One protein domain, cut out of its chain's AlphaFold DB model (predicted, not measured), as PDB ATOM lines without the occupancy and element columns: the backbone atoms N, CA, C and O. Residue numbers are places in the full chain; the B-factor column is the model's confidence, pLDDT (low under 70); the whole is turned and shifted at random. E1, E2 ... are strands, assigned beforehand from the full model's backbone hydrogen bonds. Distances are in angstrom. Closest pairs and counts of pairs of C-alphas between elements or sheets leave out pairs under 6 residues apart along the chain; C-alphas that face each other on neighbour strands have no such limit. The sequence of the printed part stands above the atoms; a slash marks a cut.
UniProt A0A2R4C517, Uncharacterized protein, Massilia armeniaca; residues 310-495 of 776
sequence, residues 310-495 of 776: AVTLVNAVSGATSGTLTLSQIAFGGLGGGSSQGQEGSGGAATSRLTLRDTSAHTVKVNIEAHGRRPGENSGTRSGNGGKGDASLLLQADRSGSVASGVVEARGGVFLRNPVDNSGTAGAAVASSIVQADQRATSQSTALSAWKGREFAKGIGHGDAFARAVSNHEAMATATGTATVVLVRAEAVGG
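AT A GLANCE: This is residues 310 to 495 of the 776 residues of an uncharacterized protein of Massilia armeniaca (UniProt A0A2R4C517). The chain winds as a flattened coil of stacked turns, making a sandwich of two parallel sheets face to face: it runs one way along one sheet and back along the other. Four long links, E3 to E4, E5 to E6, E7 to E8 and E9 to E10, reach out past the sheets at one end of the strands and add to the length, while E2 lies beside E3 at one edge. The 186 printed residues hold twelve named strands, E1 to E12 in order, and no named helix, an all-strand domain. The sheets run E1 E4 E6 E8 E10 E12 and E3 E5 E7 E9 E11. The whole is compact, with a radius of gyration of the C-alphas of 18.5 A, and spans 62 by 29 by 16 A.

HOW THE PARTS SIT: E1, residues 311 to 314, is an edge strand of the sheet that goes on with E4, residues 350 to 358, E6, 389 to 397, E8, 429 to 437, E10, 462 to 471, and the other edge strand E12, 485 to 493. E1 and E4 are parallel at 13 degrees, with N 313 and O 351 2.8 A apart, within hydrogen-bond range. E10 and E12 are parallel at 0 degrees, with N 469 and O 491 at 2.8 A. E1 runs on into E2, residues 317 to 320, at 28 degrees across a break of 2 residues; E2 pairs with no named strand. The second sheet holds E3, residues 324 to 332, E5, 363 to 371, E7, 403 to 411, E9, 440 to 448, and E11, 474 to 482. E3 and E5 are parallel at 3 degrees, with N 325 and O 363 at 2.8 A. The closest C-alphas of E2 and E3 are those of Val 317 and Leu 327, 6.3 A. Across the sandwich, two sheets face to face with best planes 11 degrees apart, the closest C-alphas of E7 and E8 are those of Arg 411 and Ala 429, 5.1 A. E1 and E12 are apart.

IN THESE COORDINATES: E1 begins at C-alpha 311 (85.092, -35.245, 53.963). E3 is 26.5 A long, E4 25.7 A, E5 26.7 A, E6 26.1 A, E7 27.3 A, E8 26.8 A, E9 26.8 A, E11 27.5 A and E12 27.0 A. E10, the longest strand, measures 30.2 A. E12 ends at C-alpha 493 (102.422, -10.654, 68.481).

THE WHOLE: The C-alphas of Gln 341 and Ser 400, the two farthest apart, are 62.3 A apart. The printed part has no cut. The long links have 17 residues each, but 13 from E9 to E10. The mean pLDDT of the printed part is 90.0; residues 378 to 381, 416 to 424 and 451 to 460 are under 70.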
ATOM      1  N   ALA A 310      83.141 -36.116  49.549       97.00
ATOM      2  CA  ALA A 310      83.664 -35.062  50.399       97.00
ATOM      3  C   ALA A 310      83.879 -35.581  51.831       97.00
ATOM      4  O   ALA A 310      83.160 -36.471  52.291       97.00
ATOM      5  N   VAL A 311      84.843 -34.996  52.538       98.31
ATOM      6  CA  VAL A 311      85.092 -35.245  53.963       98.31
ATOM      7  C   VAL A 311      85.042 -33.925  54.714       98.31
ATOM      8  O   VAL A 311      85.664 -32.943  54.312       98.31
ATOM      9  N   THR A 312      84.288 -33.897  55.812       98.19
ATOM     10  CA  THR A 312      84.172 -32.734  56.697       98.19
ATOM     11  C   THR A 312      84.412 -33.164  58.133       98.19
ATOM     12  O   THR A 312      83.671 -33.983  58.669       98.19
ATOM     13  N   LEU A 313      85.431 -32.583  58.755       98.56
ATOM     14  CA  LEU A 313      85.761 -32.768  60.156       98.56
ATOM     15  C   LEU A 313      85.677 -31.413  60.859       98.56
ATOM     16  O   LEU A 313      86.350 -30.452  60.478       98.56
ATOM     17  N   VAL A 314      84.821 -31.325  61.873       98.44
ATOM     18  CA  VAL A 314      84.638 -30.126  62.696       98.44
ATOM     19  C   VAL A 314      84.698 -30.563  64.145       98.44
ATOM     20  O   VAL A 314      83.813 -31.283  64.595       98.44
ATOM     21  N   ASN A 315      85.745 -30.142  64.857       98.00
ATOM     22  CA  ASN A 315      85.986 -30.521  66.251       98.00
ATOM     23  C   ASN A 315      85.898 -32.046  66.476       98.00
ATOM     24  O   ASN A 315      85.330 -32.508  67.462       98.00
ATOM     25  N   ALA A 316      86.428 -32.836  65.538       98.62
ATOM     26  CA  ALA A 316      86.374 -34.295  65.594       98.62
ATOM     27  C   ALA A 316      87.349 -34.882  66.627       98.62
ATOM     28  O   ALA A 316      87.189 -36.028  67.043       98.62
ATOM     29  N   VAL A 317      88.349 -34.100  67.044       98.81
ATOM     30  CA  VAL A 317      89.288 -34.433  68.119       98.81
ATOM     31  C   VAL A 317      89.077 -33.549  69.339       98.81
ATOM     32  O   VAL A 317      88.824 -32.351  69.219       98.81
ATOM     33  N   SER A 318      89.232 -34.139  70.520       98.62
ATOM     34  CA  SER A 318      89.254 -33.436  71.804       98.62
ATOM     35  C   SER A 318      90.124 -34.183  72.815       98.62
ATOM     36  O   SER A 318      90.496 -35.339  72.596       98.62
ATOM     37  N   GLY A 319      90.450 -33.537  73.931       98.06
ATOM     38  CA  GLY A 319      91.135 -34.201  75.027       98.06
ATOM     39  C   GLY A 319      91.413 -33.296  76.216       98.06
ATOM     40  O   GLY A 319      91.127 -32.101  76.158       98.06
ATOM     41  N   ALA A 320      91.955 -33.879  77.282       97.75
ATOM     42  CA  ALA A 320      92.272 -33.182  78.523       97.75
ATOM     43  C   ALA A 320      93.512 -33.776  79.209       97.75
ATOM     44  O   ALA A 320      93.717 -34.989  79.223       97.75
ATOM     45  N   THR A 321      94.356 -32.909  79.772       98.12
ATOM     46  CA  THR A 321      95.514 -33.291  80.592       98.12
ATOM     47  C   THR A 321      96.074 -32.075  81.332       98.12
ATOM     48  O   THR A 321      95.744 -30.933  81.013       98.12
ATOM     49  N   SER A 322      96.954 -32.306  82.307       96.81
ATOM     50  CA  SER A 322      97.764 -31.249  82.927       96.81
ATOM     51  C   SER A 322      99.129 -31.049  82.249       96.81
ATOM     52  O   SER A 322      99.745 -29.992  82.395       96.81
ATOM     53  N   GLY A 323      99.603 -32.046  81.493       97.88
ATOM     54  CA  GLY A 323     100.903 -32.024  80.825       97.88
ATOM     55  C   GLY A 323     100.799 -31.664  79.343       97.88
ATOM     56  O   GLY A 323     100.590 -30.498  79.007       97.88
ATOM     57  N   THR A 324     100.999 -32.645  78.456       98.62
ATOM     58  CA  THR A 324     101.020 -32.433  76.993       98.62
ATOM     59  C   THR A 324      99.754 -32.943  76.308       98.62
ATOM     60  O   THR A 324      99.524 -34.151  76.249       98.62
ATOM     61  N   LEU A 325      98.980 -32.035  75.715       98.88
ATOM     62  CA  LEU A 325      97.839 -32.344  74.856       98.88
ATOM     63  C   LEU A 325      98.271 -32.332  73.383       98.88
ATOM     64  O   LEU A 325      98.782 -31.324  72.898       98.88
ATOM     65  N   THR A 326      98.061 -33.436  72.663       98.88
ATOM     66  CA  THR A 326      98.336 -33.545  71.220       98.88
ATOM     67  C   THR A 326      97.074 -33.944  70.465       98.88
ATOM     68  O   THR A 326      96.540 -35.029  70.680       98.88
ATOM     69  N   LEU A 327      96.606 -33.089  69.557       98.94
ATOM     70  CA  LEU A 327      95.415 -33.334  68.743       98.94
ATOM     71  C   LEU A 327      95.764 -33.313  67.253       98.94
ATOM     72  O   LEU A 327      96.466 -32.414  66.793       98.94
ATOM     73  N   SER A 328      95.256 -34.275  66.485       98.88
ATOM     74  CA  SER A 328      95.463 -34.332  65.034       98.88
ATOM     75  C   SER A 328      94.173 -34.672  64.293       98.88
ATOM     76  O   SER A 328      93.544 -35.684  64.591       98.88
ATOM     77  N   GLN A 329      93.776 -33.851  63.321       98.12
ATOM     78  CA  GLN A 329      92.570 -34.058  62.519       98.12
ATOM     79  C   GLN A 329      92.886 -33.934  61.026       98.12
ATOM     80  O   GLN A 329      93.162 -32.842  60.526       98.12
ATOM     81  N   ILE A 330      92.801 -35.055  60.313       98.75
ATOM     82  CA  ILE A 330      93.228 -35.180  58.918       98.75
ATOM     83  C   ILE A 330      92.037 -35.608  58.055       98.75
ATOM     84  O   ILE A 330      91.504 -36.706  58.211       98.75
ATOM     85  N   ALA A 331      91.627 -34.737  57.133       98.69
ATOM     86  CA  ALA A 331      90.566 -34.990  56.165       98.69
ATOM     87  C   ALA A 331      91.150 -35.194  54.763       98.69
ATOM     88  O   ALA A 331      91.815 -34.305  54.231       98.69
ATOM     89  N   PHE A 332      90.834 -36.315  54.126       98.06
ATOM     90  CA  PHE A 332      91.108 -36.565  52.716       98.06
ATOM     91  C   PHE A 332      89.788 -36.746  51.975       98.06
ATOM     92  O   PHE A 332      89.015 -37.640  52.301       98.06
ATOM     93  N   GLY A 333      89.536 -35.946  50.938       96.75
ATOM     94  CA  GLY A 333      88.441 -36.253  50.016       96.75
ATOM     95  C   GLY A 333      88.655 -37.604  49.314       96.75
ATOM     96  O   GLY A 333      89.720 -38.213  49.428       96.75
ATOM     97  N   GLY A 334      87.665 -38.058  48.556       95.62
ATOM     98  CA  GLY A 334      87.783 -39.204  47.651       95.62
ATOM     99  C   GLY A 334      88.310 -38.816  46.270       95.62
ATOM    100  O   GLY A 334      88.093 -37.690  45.831       95.62
ATOM    101  N   LEU A 335      88.978 -39.710  45.536       93.56
ATOM    102  CA  LEU A 335      89.293 -39.429  44.122       93.56
ATOM    103  C   LEU A 335      88.023 -39.534  43.273       93.56
ATOM    104  O   LEU A 335      87.153 -40.351  43.565       93.56
ATOM    105  N   GLY A 336      87.933 -38.745  42.203       92.62
ATOM    106  CA  GLY A 336      86.920 -38.980  41.171       92.62
ATOM    107  C   GLY A 336      87.203 -40.261  40.374       92.62
ATOM    108  O   GLY A 336      88.345 -40.710  40.292       92.62
ATOM    109  N   GLY A 337      86.171 -40.837  39.760       91.75
ATOM    110  CA  GLY A 337      86.285 -41.963  38.835       91.75
ATOM    111  C   GLY A 337      86.644 -41.507  37.418       91.75
ATOM    112  O   GLY A 337      86.127 -40.505  36.927       91.75
ATOM    113  N   GLY A 338      87.547 -42.216  36.741       88.69
ATOM    114  CA  GLY A 338      87.959 -41.900  35.367       88.69
ATOM    115  C   GLY A 338      86.923 -42.303  34.310       88.69
ATOM    116  O   GLY A 338      86.064 -43.150  34.559       88.69
ATOM    117  N   SER A 339      87.027 -41.737  33.101       86.81
ATOM    118  CA  SER A 339      86.233 -42.149  31.932       86.81
ATOM    119  C   SER A 339      87.014 -42.021  30.622       86.81
ATOM    120  O   SER A 339      87.743 -41.057  30.428       86.81
ATOM    121  N   SER A 340      86.872 -42.987  29.706       77.00
ATOM    122  CA  SER A 340      87.587 -42.988  28.416       77.00
ATOM    123  C   SER A 340      86.880 -42.223  27.289       77.00
ATOM    124  O   SER A 340      87.529 -41.863  26.311       77.00
ATOM    125  N   GLN A 341      85.566 -42.003  27.390       79.38
ATOM    126  CA  GLN A 341      84.741 -41.345  26.355       79.38
ATOM    127  C   GLN A 341      83.577 -40.515  26.939       79.38
ATOM    128  O   GLN A 341      82.771 -39.975  26.187       79.38
ATOM    129  N   GLY A 342      83.464 -40.437  28.267       81.69
ATOM    130  CA  GLY A 342      82.481 -39.636  28.998       81.69
ATOM    131  C   GLY A 342      83.155 -38.618  29.925       81.69
ATOM    132  O   GLY A 342      84.373 -38.453  29.902       81.69
ATOM    133  N   GLN A 343      82.351 -37.930  30.740       87.62
ATOM    134  CA  GLN A 343      82.825 -36.961  31.736       87.62
ATOM    135  C   GLN A 343      83.541 -37.674  32.892       87.62
ATOM    136  O   GLN A 343      82.976 -38.591  33.482       87.62
ATOM    137  N   GLU A 344      84.746 -37.246  33.263       88.75
ATOM    138  CA  GLU A 344      85.411 -37.740  34.476       88.75
ATOM    139  C   GLU A 344      84.710 -37.242  35.750       88.75
ATOM    140  O   GLU A 344      84.191 -36.123  35.815       88.75
ATOM    141  N   GLY A 345      84.727 -38.074  36.788       91.44
ATOM    142  CA  GLY A 345      84.209 -37.733  38.103       91.44
ATOM    143  C   GLY A 345      85.039 -36.655  38.792       91.44
ATOM    144  O   GLY A 345      86.258 -36.576  38.624       91.44
ATOM    145  N   SER A 346      84.383 -35.829  39.606       92.06
ATOM    146  CA  SER A 346      85.077 -34.816  40.406       92.06
ATOM    147  C   SER A 346      85.744 -35.437  41.630       92.06
ATOM    148  O   SER A 346      85.240 -36.403  42.209       92.06
ATOM    149  N   GLY A 347      86.872 -34.858  42.035       93.25
ATOM    150  CA  GLY A 347      87.523 -35.176  43.296       93.25
ATOM    151  C   GLY A 347      86.749 -34.604  44.480       93.25
ATOM    152  O   GLY A 347      86.195 -33.505  44.416       93.25
ATOM    153  N   GLY A 348      86.727 -35.346  45.576       95.94
ATOM    154  CA  GLY A 348      86.101 -34.960  46.827       95.94
ATOM    155  C   GLY A 348      86.832 -33.800  47.498       95.94
ATOM    156  O   GLY A 348      88.066 -33.763  47.560       95.94
ATOM    157  N   ALA A 349      86.059 -32.848  48.020       96.62
ATOM    158  CA  ALA A 349      86.572 -31.777  48.864       96.62
ATOM    159  C   ALA A 349      86.904 -32.293  50.275       96.62
ATOM    160  O   ALA A 349      86.262 -33.217  50.773       96.62
ATOM    161  N   ALA A 350      87.866 -31.660  50.937       98.38
ATOM    162  CA  ALA A 350      88.209 -31.910  52.328       98.38
ATOM    163  C   ALA A 350      88.087 -30.621  53.141       98.38
ATOM    164  O   ALA A 350      88.621 -29.581  52.756       98.38
ATOM    165  N   THR A 351      87.393 -30.693  54.273       98.62
ATOM    166  CA  THR A 351      87.306 -29.620  55.266       98.62
ATOM    167  C   THR A 351      87.730 -30.155  56.629       98.62
ATOM    168  O   THR A 351      87.190 -31.161  57.080       98.62
ATOM    169  N   SER A 352      88.674 -29.486  57.289       98.81
ATOM    170  CA  SER A 352      89.156 -29.838  58.627       98.81
ATOM    171  C   SER A 352      89.247 -28.578  59.486       98.81
ATOM    172  O   SER A 352      90.070 -27.701  59.238       98.81
ATOM    173  N   ARG A 353      88.365 -28.446  60.481       98.81
ATOM    174  CA  ARG A 353      88.303 -27.272  61.363       98.81
ATOM    175  C   ARG A 353      88.349 -27.674  62.829       98.81
ATOM    176  O   ARG A 353      87.613 -28.574  63.233       98.81
ATOM    177  N   LEU A 354      89.165 -26.980  63.617       98.88
ATOM    178  CA  LEU A 354      89.212 -27.138  65.067       98.88
ATOM    179  C   LEU A 354      89.210 -25.777  65.761       98.88
ATOM    180  O   LEU A 354      90.006 -24.896  65.440       98.88
ATOM    181  N   THR A 355      88.323 -25.631  66.739       98.69
ATOM    182  CA  THR A 355      88.381 -24.568  67.744       98.69
ATOM    183  C   THR A 355      88.650 -25.208  69.094       98.69
ATOM    184  O   THR A 355      87.846 -26.009  69.565       98.69
ATOM    185  N   LEU A 356      89.777 -24.861  69.709       98.56
ATOM    186  CA  LEU A 356      90.190 -25.375  71.005       98.56
ATOM    187  C   LEU A 356      90.497 -24.221  71.950       98.56
ATOM    188  O   LEU A 356      91.312 -23.350  71.643       98.56
ATOM    189  N   ARG A 357      89.885 -24.279  73.129       98.38
ATOM    190  CA  ARG A 357      90.273 -23.490  74.291       98.38
ATOM    191  C   ARG A 357      90.677 -24.452  75.398       98.38
ATOM    192  O   ARG A 357      89.833 -25.196  75.887       98.38
ATOM    193  N   ASP A 358      91.951 -24.443  75.761       98.31
ATOM    194  CA  ASP A 358      92.519 -25.284  76.809       98.31
ATOM    195  C   ASP A 358      92.991 -24.415  77.978       98.31
ATOM    196  O   ASP A 358      93.648 -23.393  77.788       98.31
ATOM    197  N   THR A 359      92.640 -24.811  79.199       97.88
ATOM    198  CA  THR A 359      92.964 -24.070  80.427       97.88
ATOM    199  C   THR A 359      93.923 -24.826  81.347       97.88
ATOM    200  O   THR A 359      94.233 -24.335  82.431       97.88
ATOM    201  N   SER A 360      94.365 -26.027  80.965       97.38
ATOM    202  CA  SER A 360      94.919 -27.015  81.898       97.38
ATOM    203  C   SER A 360      96.280 -27.553  81.477       97.38
ATOM    204  O   SER A 360      97.157 -27.696  82.336       97.38
ATOM    205  N   ALA A 361      96.479 -27.817  80.187       98.44
ATOM    206  CA  ALA A 361      97.697 -28.392  79.648       98.44
ATOM    207  C   ALA A 361      98.831 -27.360  79.628       98.44
ATOM    208  O   ALA A 361      98.659 -26.203  79.239       98.44
ATOM    209  N   HIS A 362     100.028 -27.779  80.038       98.25
ATOM    210  CA  HIS A 362     101.225 -26.950  79.908       98.25
ATOM    211  C   HIS A 362     101.678 -26.833  78.448       98.25
ATOM    212  O   HIS A 362     102.173 -25.788  78.028       98.25
ATOM    213  N   THR A 363     101.513 -27.897  77.661       98.81
ATOM    214  CA  THR A 363     101.858 -27.906  76.238       98.81
ATOM    215  C   THR A 363     100.674 -28.373  75.410       98.81
ATOM    216  O   THR A 363     100.141 -29.450  75.658       98.81
ATOM    217  N   VAL A 364     100.305 -27.601  74.386       98.88
ATOM    218  CA  VAL A 364      99.246 -27.964  73.435       98.88
ATOM    219  C   VAL A 364      99.817 -28.007  72.022       98.88
ATOM    220  O   VAL A 364     100.398 -27.034  71.541       98.88
ATOM    221  N   LYS A 365      99.666 -29.141  71.342       98.88
ATOM    222  CA  LYS A 365     100.105 -29.350  69.959       98.88
ATOM    223  C   LYS A 365      98.914 -29.759  69.113       98.88
ATOM    224  O   LYS A 365      98.231 -30.726  69.440       98.88
ATOM    225  N   VAL A 366      98.686 -29.045  68.020       98.94
ATOM    226  CA  VAL A 366      97.569 -29.318  67.119       98.94
ATOM    227  C   VAL A 366      98.055 -29.418  65.679       98.94
ATOM    228  O   VAL A 366      98.757 -28.529  65.201       98.94
ATOM    229  N   ASN A 367      97.637 -30.476  64.986       98.88
ATOM    230  CA  ASN A 367      97.831 -30.665  63.552       98.88
ATOM    231  C   ASN A 367      96.476 -30.770  62.839       98.88
ATOM    232  O   ASN A 367      95.667 -31.635  63.173       98.88
ATOM    233  N   ILE A 368      96.218 -29.904  61.862       98.88
ATOM    234  CA  ILE A 368      94.978 -29.888  61.078       98.88
ATOM    235  C   ILE A 368      95.329 -29.997  59.603       98.88
ATOM    236  O   ILE A 368      96.022 -29.141  59.061       98.88
ATOM    237  N   GLU A 369      94.797 -31.012  58.934       98.81
ATOM    238  CA  GLU A 369      95.055 -31.241  57.517       98.81
ATOM    239  C   GLU A 369      93.754 -31.415  56.731       98.81
ATOM    240  O   GLU A 369      92.846 -32.132  57.162       98.81
ATOM    241  N   ALA A 370      93.670 -30.782  55.561       98.62
ATOM    242  CA  ALA A 370      92.565 -30.941  54.621       98.62
ATOM    243  C   ALA A 370      93.080 -31.093  53.184       98.62
ATOM    244  O   ALA A 370      93.546 -30.141  52.558       98.62
ATOM    245  N   HIS A 371      92.945 -32.295  52.635       97.44
ATOM    246  CA  HIS A 371      93.425 -32.661  51.308       97.44
ATOM    247  C   HIS A 371      92.254 -32.906  50.360       97.44
ATOM    248  O   HIS A 371      91.686 -34.001  50.297       97.44
ATOM    249  N   GLY A 372      91.898 -31.877  49.598       94.94
ATOM    250  CA  GLY A 372      91.049 -32.029  48.431       94.94
ATOM    251  C   GLY A 372      91.745 -32.912  47.400       94.94
ATOM    252  O   GLY A 372      92.928 -32.736  47.096       94.94
ATOM    253  N   ARG A 373      91.039 -33.917  46.888       93.31
ATOM    254  CA  ARG A 373      91.633 -34.900  45.977       93.31
ATOM    255  C   ARG A 373      91.418 -34.528  44.518       93.31
ATOM    256  O   ARG A 373      90.574 -33.711  44.167       93.31
ATOM    257  N   ARG A 374      92.213 -35.141  43.649       88.88
ATOM    258  CA  ARG A 374      92.128 -34.980  42.194       88.88
ATOM    259  C   ARG A 374      90.824 -35.569  41.614       88.88
ATOM    260  O   ARG A 374      90.234 -36.457  42.239       88.88
ATOM    261  N   PRO A 375      90.395 -35.101  40.432       86.56
ATOM    262  CA  PRO A 375      89.344 -35.762  39.662       86.56
ATOM    263  C   PRO A 375      89.809 -37.121  39.122       86.56
ATOM    264  O   PRO A 375      90.949 -37.537  39.347       86.56
ATOM    265  N   GLY A 376      88.902 -37.826  38.443       83.31
ATOM    266  CA  GLY A 376      89.212 -39.083  37.769       83.31
ATOM    267  C   GLY A 376      90.291 -38.946  36.701       83.31
ATOM    268  O   GLY A 376      90.531 -37.857  36.195       83.31
ATOM    269  N   GLU A 377      90.947 -40.060  36.372       74.00
ATOM    270  CA  GLU A 377      92.002 -40.100  35.355       74.00
ATOM    271  C   GLU A 377      91.662 -41.124  34.263       74.00
ATOM    272  O   GLU A 377      91.638 -42.330  34.520       74.00
ATOM    273  N   ASN A 378      91.426 -40.664  33.033       65.12
ATOM    274  CA  ASN A 378      91.598 -41.454  31.812       65.12
ATOM    275  C   ASN A 378      91.717 -40.534  30.578       65.12
ATOM    276  O   ASN A 378      91.536 -39.329  30.664       65.12
ATOM    277  N   SER A 379      92.028 -41.072  29.395       56.41
ATOM    278  CA  SER A 379      92.156 -40.296  28.142       56.41
ATOM    279  C   SER A 379      90.822 -39.751  27.582       56.41
ATOM    280  O   SER A 379      90.659 -39.669  26.364       56.41
ATOM    281  N   GLY A 380      89.841 -39.476  28.446       54.78
ATOM    282  CA  GLY A 380      88.522 -38.969  28.084       54.78
ATOM    283  C   GLY A 380      88.561 -37.541  27.546       54.78
ATOM    284  O   GLY A 380      89.557 -36.825  27.661       54.78
ATOM    285  N   THR A 381      87.461 -37.126  26.921       59.25
ATOM    286  CA  THR A 381      87.351 -35.795  26.318       59.25
ATOM    287  C   THR A 381      87.193 -34.700  27.377       59.25
ATOM    288  O   THR A 381      87.901 -33.708  27.245       59.25
ATOM    289  N   ARG A 382      86.400 -34.921  28.453       70.94
ATOM    290  CA  ARG A 382      86.073 -33.931  29.510       70.94
ATOM    291  C   ARG A 382      86.524 -34.305  30.921       70.94
ATOM    292  O   ARG A 382      86.121 -35.348  31.440       70.94
ATOM    293  N   SER A 383      87.239 -33.395  31.585       76.62
ATOM    294  CA  SER A 383      87.756 -33.618  32.942       76.62
ATOM    295  C   SER A 383      86.847 -33.089  34.054       76.62
ATOM    296  O   SER A 383      86.135 -32.099  33.877       76.62
ATOM    297  N   GLY A 384      86.860 -33.767  35.205       81.38
ATOM    298  CA  GLY A 384      86.155 -33.358  36.423       81.38
ATOM    299  C   GLY A 384      86.877 -32.231  37.170       81.38
ATOM    300  O   GLY A 384      87.971 -31.818  36.801       81.38
ATOM    301  N   ASN A 385      86.291 -31.737  38.261       86.88
ATOM    302  CA  ASN A 385      86.942 -30.722  39.097       86.88
ATOM    303  C   ASN A 385      87.815 -31.361  40.182       86.88
ATOM    304  O   ASN A 385      87.460 -32.396  40.750       86.88
ATOM    305  N   GLY A 386      88.935 -30.719  40.515       88.94
ATOM    306  CA  GLY A 386      89.702 -31.039  41.716       88.94
ATOM    307  C   GLY A 386      88.974 -30.594  42.984       88.94
ATOM    308  O   GLY A 386      88.395 -29.511  43.038       88.94
ATOM    309  N   GLY A 387      89.021 -31.422  44.023       93.00
ATOM    310  CA  GLY A 387      88.437 -31.120  45.323       93.00
ATOM    311  C   GLY A 387      89.164 -29.979  46.034       93.00
ATOM    312  O   GLY A 387      90.389 -29.882  45.981       93.00
ATOM    313  N   LYS A 388      88.418 -29.116  46.728       94.88
ATOM    314  CA  LYS A 388      88.968 -28.049  47.583       94.88
ATOM    315  C   LYS A 388      89.576 -28.633  48.868       94.88
ATOM    316  O   LYS A 388      88.987 -29.548  49.437       94.88
ATOM    317  N   GLY A 389      90.686 -28.070  49.346       97.31
ATOM    318  CA  GLY A 389      91.181 -28.245  50.718       97.31
ATOM    319  C   GLY A 389      90.914 -27.000  51.569       97.31
ATOM    320  O   GLY A 389      91.286 -25.894  51.178       97.31
ATOM    321  N   ASP A 390      90.260 -27.162  52.717       98.38
ATOM    322  CA  ASP A 390      89.905 -26.083  53.653       98.38
ATOM    323  C   ASP A 390      90.276 -26.497  55.085       98.38
ATOM    324  O   ASP A 390      89.624 -27.358  55.676       98.38
ATOM    325  N   ALA A 391      91.356 -25.929  55.622       98.81
ATOM    326  CA  ALA A 391      91.889 -26.261  56.938       98.81
ATOM    327  C   ALA A 391      91.939 -25.014  57.834       98.81
ATOM    328  O   ALA A 391      92.503 -23.988  57.444       98.81
ATOM    329  N   SER A 392      91.373 -25.083  59.044       98.75
ATOM    330  CA  SER A 392      91.404 -23.951  59.980       98.75
ATOM    331  C   SER A 392      91.581 -24.348  61.445       98.75
ATOM    332  O   SER A 392      90.873 -25.229  61.939       98.75
ATOM    333  N   LEU A 393      92.436 -23.620  62.162       98.88
ATOM    334  CA  LEU A 393      92.673 -23.755  63.594       98.88
ATOM    335  C   LEU A 393      92.463 -22.423  64.321       98.88
ATOM    336  O   LEU A 393      93.061 -21.410  63.958       98.88
ATOM    337  N   LEU A 394      91.682 -22.465  65.398       98.81
ATOM    338  CA  LEU A 394      91.680 -21.459  66.456       98.81
ATOM    339  C   LEU A 394      92.073 -22.141  67.771       98.81
ATOM    340  O   LEU A 394      91.299 -22.929  68.309       98.81
ATOM    341  N   LEU A 395      93.276 -21.857  68.263       98.81
ATOM    342  CA  LEU A 395      93.863 -22.449  69.460       98.81
ATOM    343  C   LEU A 395      94.130 -21.373  70.513       98.81
ATOM    344  O   LEU A 395      94.926 -20.465  70.287       98.81
ATOM    345  N   GLN A 396      93.498 -21.507  71.677       98.69
ATOM    346  CA  GLN A 396      93.727 -20.675  72.857       98.69
ATOM    347  C   GLN A 396      94.182 -21.555  74.022       98.69
ATOM    348  O   GLN A 396      93.389 -22.327  74.554       98.69
ATOM    349  N   ALA A 397      95.457 -21.461  74.401       98.50
ATOM    350  CA  ALA A 397      95.999 -22.080  75.606       98.50
ATOM    351  C   ALA A 397      96.095 -21.023  76.718       98.50
ATOM    352  O   ALA A 397      97.016 -20.210  76.749       98.50
ATOM    353  N   ASP A 398      95.124 -21.020  77.628       97.50
ATOM    354  CA  ASP A 398      94.945 -19.976  78.647       97.50
ATOM    355  C   ASP A 398      95.738 -20.244  79.934       97.50
ATOM    356  O   ASP A 398      95.817 -19.389  80.819       97.50
ATOM    357  N   ARG A 399      96.331 -21.435  80.072       97.44
ATOM    358  CA  ARG A 399      97.167 -21.762  81.230       97.44
ATOM    359  C   ARG A 399      98.384 -20.830  81.283       97.44
ATOM    360  O   ARG A 399      99.118 -20.707  80.304       97.44
ATOM    361  N   SER A 400      98.665 -20.250  82.451       97.25
ATOM    362  CA  SER A 400      99.935 -19.547  82.671       97.25
ATOM    363  C   SER A 400     101.113 -20.514  82.541       97.25
ATOM    364  O   SER A 400     101.060 -21.662  82.992       97.25
ATOM    365  N   GLY A 401     102.175 -20.065  81.889       97.31
ATOM    366  CA  GLY A 401     103.294 -20.914  81.521       97.31
ATOM    367  C   GLY A 401     103.069 -21.716  80.235       97.31
ATOM    368  O   GLY A 401     103.953 -22.483  79.874       97.31
ATOM    369  N   SER A 402     101.910 -21.619  79.570       98.56
ATOM    370  CA  SER A 402     101.584 -22.503  78.444       98.56
ATOM    371  C   SER A 402     102.451 -22.272  77.207       98.56
ATOM    372  O   SER A 402     102.821 -21.146  76.860       98.56
ATOM    373  N   VAL A 403     102.719 -23.372  76.507       98.75
ATOM    374  CA  VAL A 403     103.350 -23.403  75.189       98.75
ATOM    375  C   VAL A 403     102.381 -24.047  74.204       98.75
ATOM    376  O   VAL A 403     101.944 -25.179  74.413       98.75
ATOM    377  N   ALA A 404     102.061 -23.358  73.113       98.81
ATOM    378  CA  ALA A 404     101.142 -23.856  72.097       98.81
ATOM    379  C   ALA A 404     101.772 -23.850  70.701       98.81
ATOM    380  O   ALA A 404     102.438 -22.892  70.302       98.81
ATOM    381  N   SER A 405     101.522 -24.917  69.943       98.81
ATOM    382  CA  SER A 405     101.904 -25.033  68.538       98.81
ATOM    383  C   SER A 405     100.731 -25.523  67.697       98.81
ATOM    384  O   SER A 405     100.105 -26.532  68.028       98.81
ATOM    385  N   GLY A 406     100.450 -24.817  66.608       98.81
ATOM    386  CA  GLY A 406      99.420 -25.164  65.639       98.81
ATOM    387  C   GLY A 406      99.997 -25.257  64.234       98.81
ATOM    388  O   GLY A 406     100.560 -24.280  63.739       98.81
ATOM    389  N   VAL A 407      99.829 -26.410  63.591       98.88
ATOM    390  CA  VAL A 407     100.186 -26.652  62.189       98.88
ATOM    391  C   VAL A 407      98.907 -26.897  61.399       98.88
ATOM    392  O   VAL A 407      98.087 -27.732  61.776       98.88
ATOM    393  N   VAL A 408      98.728 -26.145  60.316       98.94
ATOM    394  CA  VAL A 408      97.559 -26.238  59.438       98.94
ATOM    395  C   VAL A 408      98.015 -26.416  57.996       98.94
ATOM    396  O   VAL A 408      98.758 -25.588  57.474       98.94
ATOM    397  N   GLU A 409      97.545 -27.465  57.331       98.69
ATOM    398  CA  GLU A 409      97.851 -27.739  55.930       98.69
ATOM    399  C   GLU A 409      96.576 -27.949  55.111       98.69
ATOM    400  O   GLU A 409      95.719 -28.765  55.445       98.69
ATOM    401  N   ALA A 410      96.463 -27.228  53.998       98.25
ATOM    402  CA  ALA A 410      95.402 -27.409  53.022       98.25
ATOM    403  C   ALA A 410      95.993 -27.719  51.648       98.25
ATOM    404  O   ALA A 410      96.884 -27.012  51.169       98.25
ATOM    405  N   ARG A 411      95.459 -28.747  50.986       95.75
ATOM    406  CA  ARG A 411      95.805 -29.090  49.604       95.75
ATOM    407  C   ARG A 411      94.577 -29.122  48.717       95.75
ATOM    408  O   ARG A 411      93.574 -29.734  49.067       95.75
ATOM    409  N   GLY A 412      94.672 -28.492  47.555       92.19
ATOM    410  CA  GLY A 412      93.683 -28.597  46.492       92.19
ATOM    411  C   GLY A 412      93.997 -29.741  45.528       92.19
ATOM    412  O   GLY A 412      95.161 -30.055  45.272       92.19
ATOM    413  N   GLY A 413      92.961 -30.350  44.956       88.19
ATOM    414  CA  GLY A 413      93.093 -31.394  43.945       88.19
ATOM    415  C   GLY A 413      93.647 -30.847  42.629       88.19
ATOM    416  O   GLY A 413      93.119 -29.872  42.093       88.19
ATOM    417  N   VAL A 414      94.688 -31.484  42.089       78.56
ATOM    418  CA  VAL A 414      95.356 -31.074  40.839       78.56
ATOM    419  C   VAL A 414      95.279 -32.162  39.767       78.56
ATOM    420  O   VAL A 414      95.194 -33.347  40.087       78.56
ATOM    421  N   PHE A 415      95.341 -31.758  38.496       71.69
ATOM    422  CA  PHE A 415      95.426 -32.658  37.340       71.69
ATOM    423  C   PHE A 415      96.872 -33.116  37.108       71.69
ATOM    424  O   PHE A 415      97.808 -32.358  37.362       71.69
ATOM    425  N   LEU A 416      97.058 -34.334  36.589       56.94
ATOM    426  CA  LEU A 416      98.381 -34.875  36.237       56.94
ATOM    427  C   LEU A 416      98.650 -34.930  34.718       56.94
ATOM    428  O   LEU A 416      99.794 -35.132  34.322       56.94
ATOM    429  N   ARG A 417      97.632 -34.746  33.860       58.31
ATOM    430  CA  ARG A 417      97.743 -34.751  32.385       58.31
ATOM    431  C   ARG A 417      96.783 -33.738  31.749       58.31
ATOM    432  O   ARG A 417      95.710 -33.519  32.295       58.31
ATOM    433  N   ASN A 418      97.167 -33.156  30.602       51.91
ATOM    434  CA  ASN A 418      96.323 -32.245  29.811       51.91
ATOM    435  C   ASN A 418      95.099 -33.000  29.252       51.91
ATOM    436  O   ASN A 418      95.291 -33.865  28.391       51.91
ATOM    437  N   PRO A 419      93.866 -32.681  29.684       51.78
ATOM    438  CA  PRO A 419      92.665 -33.175  29.022       51.78
ATOM    439  C   PRO A 419      92.558 -32.565  27.618       51.78
ATOM    440  O   PRO A 419      93.052 -31.462  27.369       51.78
ATOM    441  N   VAL A 420      91.910 -33.275  26.692       54.75
ATOM    442  CA  VAL A 420      91.733 -32.803  25.308       54.75
ATOM    443  C   VAL A 420      90.768 -31.610  25.243       54.75
ATOM    444  O   VAL A 420      90.945 -30.742  24.388       54.75
ATOM    445  N   ASP A 421      89.803 -31.505  26.168       57.12
ATOM    446  CA  ASP A 421      88.968 -30.315  26.329       57.12
ATOM    447  C   ASP A 421      89.155 -29.604  27.688       57.12
ATOM    448  O   ASP A 421      89.298 -30.192  28.757       57.12
ATOM    449  N   ASN A 422      89.250 -28.276  27.625       55.06
ATOM    450  CA  ASN A 422      89.730 -27.403  28.701       55.06
ATOM    451  C   ASN A 422      88.672 -27.132  29.803       55.06
ATOM    452  O   ASN A 422      88.466 -25.972  30.155       55.06
ATOM    453  N   SER A 423      87.950 -28.137  30.308       60.75
ATOM    454  CA  SER A 423      86.744 -27.916  31.135       60.75
ATOM    455  C   SER A 423      86.921 -28.010  32.666       60.75
ATOM    456  O   SER A 423      86.137 -27.392  33.386       60.75
ATOM    457  N   GLY A 424      87.931 -28.721  33.183       66.19
ATOM    458  CA  GLY A 424      88.115 -28.935  34.630       66.19
ATOM    459  C   GLY A 424      88.921 -27.842  35.354       66.19
ATOM    460  O   GLY A 424      89.932 -27.356  34.841       66.19
ATOM    461  N   THR A 425      88.525 -27.485  36.584       78.38
ATOM    462  CA  THR A 425      89.269 -26.550  37.460       78.38
ATOM    463  C   THR A 425      90.032 -27.262  38.577       78.38
ATOM    464  O   THR A 425      89.540 -28.237  39.147       78.38
ATOM    465  N   ALA A 426      91.216 -26.754  38.937       82.75
ATOM    466  CA  ALA A 426      91.958 -27.237  40.101       82.75
ATOM    467  C   ALA A 426      91.261 -26.813  41.402       82.75
ATOM    468  O   ALA A 426      90.636 -25.754  41.464       82.75
ATOM    469  N   GLY A 427      91.393 -27.621  42.451       88.31
ATOM    470  CA  GLY A 427      90.838 -27.302  43.760       88.31
ATOM    471  C   GLY A 427      91.601 -26.165  44.440       88.31
ATOM    472  O   GLY A 427      92.832 -26.139  44.415       88.31
ATOM    473  N   ALA A 428      90.894 -25.235  45.079       92.19
ATOM    474  CA  ALA A 428      91.518 -24.223  45.933       92.19
ATOM    475  C   ALA A 428      92.063 -24.844  47.234       92.19
ATOM    476  O   ALA A 428      91.557 -25.870  47.698       92.19
ATOM    477  N   ALA A 429      93.063 -24.200  47.829       96.00
ATOM    478  CA  ALA A 429      93.617 -24.536  49.133       96.00
ATOM    479  C   ALA A 429      93.551 -23.314  50.054       96.00
ATOM    480  O   ALA A 429      94.072 -22.257  49.707       96.00
ATOM    481  N   VAL A 430      92.916 -23.463  51.217       98.00
ATOM    482  CA  VAL A 430      92.806 -22.407  52.233       98.00
ATOM    483  C   VAL A 430      93.267 -22.965  53.574       98.00
ATOM    484  O   VAL A 430      92.641 -23.888  54.091       98.00
ATOM    485  N   ALA A 431      94.347 -22.413  54.125       98.75
ATOM    486  CA  ALA A 431      94.914 -22.787  55.418       98.75
ATOM    487  C   ALA A 431      94.959 -21.571  56.352       98.75
ATOM    488  O   ALA A 431      95.580 -20.560  56.030       98.75
ATOM    489  N   SER A 432      94.329 -21.670  57.522       98.69
ATOM    490  CA  SER A 432      94.305 -20.593  58.519       98.69
ATOM    491  C   SER A 432      94.621 -21.118  59.914       98.69
ATOM    492  O   SER A 432      93.922 -21.995  60.407       98.69
ATOM    493  N   SER A 433      95.604 -20.544  60.599       98.81
ATOM    494  CA  SER A 433      95.949 -20.890  61.979       98.81
ATOM    495  C   SER A 433      96.043 -19.644  62.848       98.81
ATOM    496  O   SER A 433      96.723 -18.683  62.494       98.81
ATOM    497  N   ILE A 434      95.364 -19.664  63.993       98.88
ATOM    498  CA  ILE A 434      95.495 -18.670  65.059       98.88
ATOM    499  C   ILE A 434      95.840 -19.418  66.342       98.88
ATOM    500  O   ILE A 434      95.056 -20.244  66.801       98.88
ATOM    501  N   VAL A 435      96.998 -19.115  66.923       98.94
ATOM    502  CA  VAL A 435      97.522 -19.760  68.129       98.94
ATOM    503  C   VAL A 435      97.813 -18.707  69.188       98.94
ATOM    504  O   VAL A 435      98.542 -17.750  68.932       98.94
ATOM    505  N   GLN A 436      97.273 -18.908  70.384       98.81
ATOM    506  CA  GLN A 436      97.527 -18.093  71.564       98.81
ATOM    507  C   GLN A 436      98.050 -18.961  72.711       98.81
ATOM    508  O   GLN A 436      97.525 -20.049  72.950       98.81
ATOM    509  N   ALA A 437      99.064 -18.463  73.417       98.62
ATOM    510  CA  ALA A 437      99.631 -19.068  74.622       98.62
ATOM    511  C   ALA A 437     100.208 -17.989  75.552       98.62
ATOM    512  O   ALA A 437     100.295 -16.827  75.166       98.62
ATOM    513  N   ASP A 438     100.633 -18.359  76.758       98.00
ATOM    514  CA  ASP A 438     101.259 -17.418  77.697       98.00
ATOM    515  C   ASP A 438     102.770 -17.246  77.449       98.00
ATOM    516  O   ASP A 438     103.271 -16.123  77.358       98.00
ATOM    517  N   GLN A 439     103.505 -18.355  77.315       98.12
ATOM    518  CA  GLN A 439     104.967 -18.340  77.172       98.12
ATOM    519  C   GLN A 439     105.410 -18.398  75.717       98.12
ATOM    520  O   GLN A 439     106.265 -17.631  75.278       98.12
ATOM    521  N   ARG A 440     104.837 -19.306  74.928       98.69
ATOM    522  CA  ARG A 440     105.239 -19.441  73.527       98.69
ATOM    523  C   ARG A 440     104.090 -19.877  72.645       98.69
ATOM    524  O   ARG A 440     103.529 -20.948  72.849       98.69
ATOM    525  N   ALA A 441     103.816 -19.086  71.614       98.81
ATOM    526  CA  ALA A 441     102.874 -19.426  70.557       98.81
ATOM    527  C   ALA A 441     103.618 -19.647  69.238       98.81
ATOM    528  O   ALA A 441     104.393 -18.800  68.793       98.81
ATOM    529  N   THR A 442     103.392 -20.791  68.597       98.88
ATOM    530  CA  THR A 442     103.899 -21.092  67.253       98.88
ATOM    531  C   THR A 442     102.734 -21.433  66.333       98.88
ATOM    532  O   THR A 442     101.960 -22.342  66.617       98.88
ATOM    533  N   SER A 443     102.600 -20.708  65.229       98.88
ATOM    534  CA  SER A 443     101.539 -20.901  64.244       98.88
ATOM    535  C   SER A 443     102.138 -21.130  62.865       98.88
ATOM    536  O   SER A 443     102.848 -20.270  62.353       98.88
ATOM    537  N   GLN A 444     101.814 -22.254  62.236       98.88
ATOM    538  CA  GLN A 444     102.225 -22.578  60.876       98.88
ATOM    539  C   GLN A 444     101.006 -22.850  59.992       98.88
ATOM    540  O   GLN A 444     100.086 -23.568  60.384       98.88
ATOM    541  N   SER A 445     100.992 -22.289  58.785       98.81
ATOM    542  CA  SER A 445      99.935 -22.530  57.799       98.81
ATOM    543  C   SER A 445     100.493 -22.698  56.396       98.81
ATOM    544  O   SER A 445     101.273 -21.870  55.930       98.81
ATOM    545  N   THR A 446     100.063 -23.759  55.720       98.69
ATOM    546  CA  THR A 446     100.532 -24.134  54.384       98.69
ATOM    547  C   THR A 446      99.339 -24.389  53.467       98.69
ATOM    548  O   THR A 446      98.541 -25.283  53.732       98.69
ATOM    549  N   ALA A 447      99.229 -23.641  52.371       97.50
ATOM    550  CA  ALA A 447      98.202 -23.830  51.348       97.50
ATOM    551  C   ALA A 447      98.839 -24.191  50.002       97.50
ATOM    552  O   ALA A 447      99.621 -23.417  49.445       97.50
ATOM    553  N   LEU A 448      98.506 -25.365  49.463       93.25
ATOM    554  CA  LEU A 448      99.074 -25.887  48.218       93.25
ATOM    555  C   LEU A 448      97.972 -26.198  47.206       93.25
ATOM    556  O   LEU A 448      97.144 -27.080  47.414       93.25
ATOM    557  N   SER A 449      97.992 -25.517  46.072       86.62
ATOM    558  CA  SER A 449      97.111 -25.752  44.929       86.62
ATOM    559  C   SER A 449      97.935 -25.798  43.632       86.62
ATOM    560  O   SER A 449      99.169 -25.785  43.645       86.62
ATOM    561  N   ALA A 450      97.264 -25.924  42.490       73.19
ATOM    562  CA  ALA A 450      97.905 -26.007  41.189       73.19
ATOM    563  C   ALA A 450      98.679 -24.723  40.837       73.19
ATOM    564  O   ALA A 450      98.159 -23.611  40.958       73.19
ATOM    565  N   TRP A 451      99.907 -24.896  40.337       59.78
ATOM    566  CA  TRP A 451     100.806 -23.830  39.885       59.78
ATOM    567  C   TRP A 451     101.371 -24.158  38.495       59.78
ATOM    568  O   TRP A 451     101.813 -25.284  38.263       59.78
ATOM    569  N   LYS A 452     101.382 -23.173  37.583       51.75
ATOM    570  CA  LYS A 452     101.818 -23.320  36.179       51.75
ATOM    571  C   LYS A 452     103.310 -23.612  35.991       51.75
ATOM    572  O   LYS A 452     103.687 -24.100  34.931       51.75
ATOM    573  N   GLY A 453     104.153 -23.364  36.999       47.59
ATOM    574  CA  GLY A 453     105.593 -23.670  36.953       47.59
ATOM    575  C   GLY A 453     105.928 -25.167  36.865       47.59
ATOM    576  O   GLY A 453     107.087 -25.534  36.689       47.59
ATOM    577  N   ARG A 454     104.915 -26.041  36.949       46.50
ATOM    578  CA  ARG A 454     104.949 -27.421  36.456       46.50
ATOM    579  C   ARG A 454     103.933 -27.513  35.317       46.50
ATOM    580  O   ARG A 454     102.766 -27.214  35.538       46.50
ATOM    581  N   GLU A 455     104.388 -27.894  34.129       40.91
ATOM    582  CA  GLU A 455     103.796 -27.735  32.781       40.91
ATOM    583  C   GLU A 455     102.300 -28.085  32.521       40.91
ATOM    584  O   GLU A 455     101.885 -28.089  31.365       40.91
ATOM    585  N   PHE A 456     101.434 -28.360  33.504       49.75
ATOM    586  CA  PHE A 456     100.180 -29.089  33.235       49.75
ATOM    587  C   PHE A 456      98.912 -28.618  33.981       49.75
ATOM    588  O   PHE A 456      97.972 -29.399  34.111       49.75
ATOM    589  N   ALA A 457      98.814 -27.359  34.437       45.62
ATOM    590  CA  ALA A 457      97.591 -26.841  35.078       45.62
ATOM    591  C   ALA A 457      97.063 -25.543  34.438       45.62
ATOM    592  O   ALA A 457      97.672 -24.483  34.552       45.62
ATOM    593  N   LYS A 458      95.892 -25.616  33.787       50.81
ATOM    594  CA  LYS A 458      95.219 -24.472  33.135       50.81
ATOM    595  C   LYS A 458      94.127 -23.794  33.984       50.81
ATOM    596  O   LYS A 458      93.552 -22.811  33.531       50.81
ATOM    597  N   GLY A 459      93.847 -24.281  35.197       55.00
ATOM    598  CA  GLY A 459      92.875 -23.678  36.123       55.00
ATOM    599  C   GLY A 459      93.522 -22.692  37.099       55.00
ATOM    600  O   GLY A 459      94.629 -22.946  37.569       55.00
ATOM    601  N   ILE A 460      92.829 -21.592  37.424       63.38
ATOM    602  CA  ILE A 460      93.250 -20.648  38.473       63.38
ATOM    603  C   ILE A 460      93.102 -21.356  39.824       63.38
ATOM    604  O   ILE A 460      92.017 -21.410  40.400       63.38
ATOM    605  N   GLY A 461      94.189 -21.952  40.309       71.56
ATOM    606  CA  GLY A 461      94.266 -22.418  41.689       71.56
ATOM    607  C   GLY A 461      94.433 -21.220  42.619       71.56
ATOM    608  O   GLY A 461      95.282 -20.365  42.352       71.56
ATOM    609  N   HIS A 462      93.659 -21.178  43.703       87.81
ATOM    610  CA  HIS A 462      93.857 -20.245  44.815       87.81
ATOM    611  C   HIS A 462      94.575 -20.955  45.966       87.81
ATOM    612  O   HIS A 462      94.210 -22.083  46.311       87.81
ATOM    613  N   GLY A 463      95.599 -20.312  46.527       92.75
ATOM    614  CA  GLY A 463      96.381 -20.809  47.659       92.75
ATOM    615  C   GLY A 463      96.493 -19.742  48.738       92.75
ATOM    616  O   GLY A 463      97.419 -18.932  48.702       92.75
ATOM    617  N   ASP A 464      95.562 -19.765  49.687       96.81
ATOM    618  CA  ASP A 464      95.451 -18.754  50.736       96.81
ATOM    619  C   ASP A 464      95.983 -19.310  52.058       96.81
ATOM    620  O   ASP A 464      95.470 -20.306  52.569       96.81
ATOM    621  N   ALA A 465      97.012 -18.672  52.617       98.62
ATOM    622  CA  ALA A 465      97.643 -19.098  53.862       98.62
ATOM    623  C   ALA A 465      97.711 -17.947  54.870       98.62
ATOM    624  O   ALA A 465      98.317 -16.908  54.606       98.62
ATOM    625  N   PHE A 466      97.137 -18.153  56.054       98.88
ATOM    626  CA  PHE A 466      97.163 -17.195  57.154       98.88
ATOM    627  C   PHE A 466      97.655 -17.853  58.438       98.88
ATOM    628  O   PHE A 466      97.053 -18.814  58.901       98.88
ATOM    629  N   ALA A 467      98.718 -17.324  59.037       98.88
ATOM    630  CA  ALA A 467      99.224 -17.786  60.326       98.88
ATOM    631  C   ALA A 467      99.309 -16.619  61.309       98.88
ATOM    632  O   ALA A 467      99.905 -15.592  60.991       98.88
ATOM    633  N   ARG A 468      98.777 -16.794  62.519       98.88
ATOM    634  CA  ARG A 468      98.845 -15.804  63.593       98.88
ATOM    635  C   ARG A 468      99.252 -16.441  64.914       98.88
ATOM    636  O   ARG A 468      98.583 -17.354  65.385       98.88
ATOM    637  N   ALA A 469     100.309 -15.931  65.533       98.88
ATOM    638  CA  ALA A 469     100.772 -16.339  66.855       98.88
ATOM    639  C   ALA A 469     100.693 -15.166  67.837       98.88
ATOM    640  O   ALA A 469     101.158 -14.071  67.524       98.88
ATOM    641  N   VAL A 470     100.118 -15.395  69.018       98.75
ATOM    642  CA  VAL A 470      99.974 -14.394  70.085       98.75
ATOM    643  C   VAL A 470     100.502 -14.958  71.401       98.75
ATOM    644  O   VAL A 470     100.075 -16.028  71.827       98.75
ATOM    645  N   SER A 471     101.416 -14.243  72.050       98.25
ATOM    646  CA  SER A 471     102.012 -14.650  73.323       98.25
ATOM    647  C   SER A 471     102.377 -13.451  74.187       98.25
ATOM    648  O   SER A 471     102.692 -12.382  73.663       98.25
ATOM    649  N   ASN A 472     102.397 -13.635  75.509       95.31
ATOM    650  CA  ASN A 472     102.957 -12.636  76.424       95.31
ATOM    651  C   ASN A 472     104.497 -12.622  76.393       95.31
ATOM    652  O   ASN A 472     105.099 -11.676  76.893       95.31
ATOM    653  N   HIS A 473     105.132 -13.639  75.797       96.38
ATOM    654  CA  HIS A 473     106.585 -13.728  75.624       96.38
ATOM    655  C   HIS A 473     106.944 -14.001  74.153       96.38
ATOM    656  O   HIS A 473     106.987 -13.057  73.369       96.38
ATOM    657  N   GLU A 474     107.193 -15.255  73.753       98.31
ATOM    658  CA  GLU A 474     107.647 -15.606  72.395       98.31
ATOM    659  C   GLU A 474     106.484 -15.881  71.429       98.31
ATOM    660  O   GLU A 474     105.584 -16.669  71.734       98.31
ATOM    661  N   ALA A 475     106.528 -15.310  70.223       98.69
ATOM    662  CA  ALA A 475     105.524 -15.549  69.183       98.69
ATOM    663  C   ALA A 475     106.172 -15.788  67.812       98.69
ATOM    664  O   ALA A 475     106.954 -14.976  67.322       98.69
ATOM    665  N   MET A 476     105.820 -16.898  67.161       98.88
ATOM    666  CA  MET A 476     106.340 -17.265  65.841       98.88
ATOM    667  C   MET A 476     105.202 -17.626  64.888       98.88
ATOM    668  O   MET A 476     104.446 -18.558  65.160       98.88
ATOM    669  N   ALA A 477     105.098 -16.933  63.757       98.88
ATOM    670  CA  ALA A 477     104.093 -17.207  62.735       98.88
ATOM    671  C   ALA A 477     104.735 -17.449  61.367       98.88
ATOM    672  O   ALA A 477     105.496 -16.615  60.884       98.88
ATOM    673  N   THR A 478     104.379 -18.558  60.720       98.88
ATOM    674  CA  THR A 478     104.868 -18.928  59.388       98.88
ATOM    675  C   THR A 478     103.700 -19.265  58.468       98.88
ATOM    676  O   THR A 478     102.955 -20.204  58.734       98.88
ATOM    677  N   ALA A 479     103.560 -18.548  57.356       98.81
ATOM    678  CA  ALA A 479     102.543 -18.807  56.338       98.81
ATOM    679  C   ALA A 479     103.198 -19.084  54.979       98.81
ATOM    680  O   ALA A 479     104.108 -18.366  54.565       98.81
ATOM    681  N   THR A 480     102.758 -20.130  54.278       98.50
ATOM    682  CA  THR A 480     103.275 -20.505  52.953       98.50
ATOM    683  C   THR A 480     102.135 -20.831  51.991       98.50
ATOM    684  O   THR A 480     101.280 -21.654  52.310       98.50
ATOM    685  N   GLY A 481     102.132 -20.223  50.805       96.12
ATOM    686  CA  GLY A 481     101.125 -20.447  49.763       96.12
ATOM    687  C   GLY A 481     101.755 -20.789  48.415       96.12
ATOM    688  O   GLY A 481     102.721 -20.151  48.003       96.12
ATOM    689  N   THR A 482     101.223 -21.787  47.710       92.75
ATOM    690  CA  THR A 482     101.602 -22.107  46.321       92.75
ATOM    691  C   THR A 482     100.361 -22.338  45.479       92.75
ATOM    692  O   THR A 482      99.610 -23.267  45.767       92.75
ATOM    693  N   ALA A 483     100.137 -21.525  44.448       89.62
ATOM    694  CA  ALA A 483      99.009 -21.671  43.527       89.62
ATOM    695  C   ALA A 483      99.184 -20.776  42.288       89.62
ATOM    696  O   ALA A 483     100.257 -20.237  42.060       89.62
ATOM    697  N   THR A 484      98.146 -20.579  41.473       87.25
ATOM    698  CA  THR A 484      98.171 -19.544  40.420       87.25
ATOM    699  C   THR A 484      98.065 -18.148  41.032       87.25
ATOM    700  O   THR A 484      98.824 -17.254  40.665       87.25
ATOM    701  N   VAL A 485      97.157 -17.984  41.995       89.69
ATOM    702  CA  VAL A 485      96.983 -16.764  42.789       89.69
ATOM    703  C   VAL A 485      97.167 -17.126  44.255       89.69
ATOM    704  O   VAL A 485      96.495 -18.034  44.749       89.69
ATOM    705  N   VAL A 486      98.068 -16.433  44.950       94.25
ATOM    706  CA  VAL A 486      98.325 -16.666  46.376       94.25
ATOM    707  C   VAL A 486      98.129 -15.403  47.202       94.25
ATOM    708  O   VAL A 486      98.623 -14.327  46.852       94.25
ATOM    709  N   LEU A 487      97.439 -15.565  48.329       97.19
ATOM    710  CA  LEU A 487      97.339 -14.576  49.393       97.19
ATOM    711  C   LEU A 487      97.959 -15.170  50.657       97.19
ATOM    712  O   LEU A 487      97.435 -16.124  51.231       97.19
ATOM    713  N   VAL A 488      99.092 -14.621  51.086       98.69
ATOM    714  CA  VAL A 488      99.857 -15.167  52.211       98.69
ATOM    715  C   VAL A 488     100.077 -14.089  53.258       98.69
ATOM    716  O   VAL A 488     100.580 -13.007  52.954       98.69
ATOM    717  N   ARG A 489      99.718 -14.383  54.509       98.81
ATOM    718  CA  ARG A 489      99.904 -13.459  55.627       98.81
ATOM    719  C   ARG A 489     100.370 -14.166  56.894       98.81
ATOM    720  O   ARG A 489      99.746 -15.126  57.335       98.81
ATOM    721  N   ALA A 490     101.440 -13.657  57.496       98.88
ATOM    722  CA  ALA A 490     101.935 -14.104  58.796       98.88
ATOM    723  C   ALA A 490     101.895 -12.958  59.816       98.88
ATOM    724  O   ALA A 490     102.318 -11.845  59.509       98.88
ATOM    725  N   GLU A 491     101.415 -13.229  61.027       98.88
ATOM    726  CA  GLU A 491     101.325 -12.263  62.122       98.88
ATOM    727  C   GLU A 491     101.878 -12.837  63.426       98.88
ATOM    728  O   GLU A 491     101.349 -13.814  63.951       98.88
ATOM    729  N   ALA A 492     102.894 -12.207  64.001       98.81
ATOM    730  CA  ALA A 492     103.418 -12.578  65.309       98.81
ATOM    731  C   ALA A 492     103.276 -11.410  66.284       98.81
ATOM    732  O   ALA A 492     103.757 -10.314  66.017       98.81
ATOM    733  N   VAL A 493     102.612 -11.640  67.412       98.62
ATOM    734  CA  VAL A 493     102.422 -10.654  68.481       98.62
ATOM    735  C   VAL A 493     102.976 -11.249  69.769       98.62
ATOM    736  O   VAL A 493     102.316 -12.073  70.399       98.62
ATOM    737  N   GLY A 494     104.202 -10.877  70.118       96.94
ATOM    738  CA  GLY A 494     104.884 -11.292  71.339       96.94
ATOM    739  C   GLY A 494     104.999 -10.161  72.361       96.94
ATOM    740  O   GLY A 494     104.603  -9.017  72.120       96.94
ATOM    741  N   GLY A 495     105.567 -10.495  73.516       94.69
ATOM    742  CA  GLY A 495     105.976  -9.529  74.532       94.69
ATOM    743  C   GLY A 495     107.474  -9.268  74.458       94.69
ATOM    744  O   GLY A 495     107.969  -8.754  73.460       94.69
TER     745      GLY A 495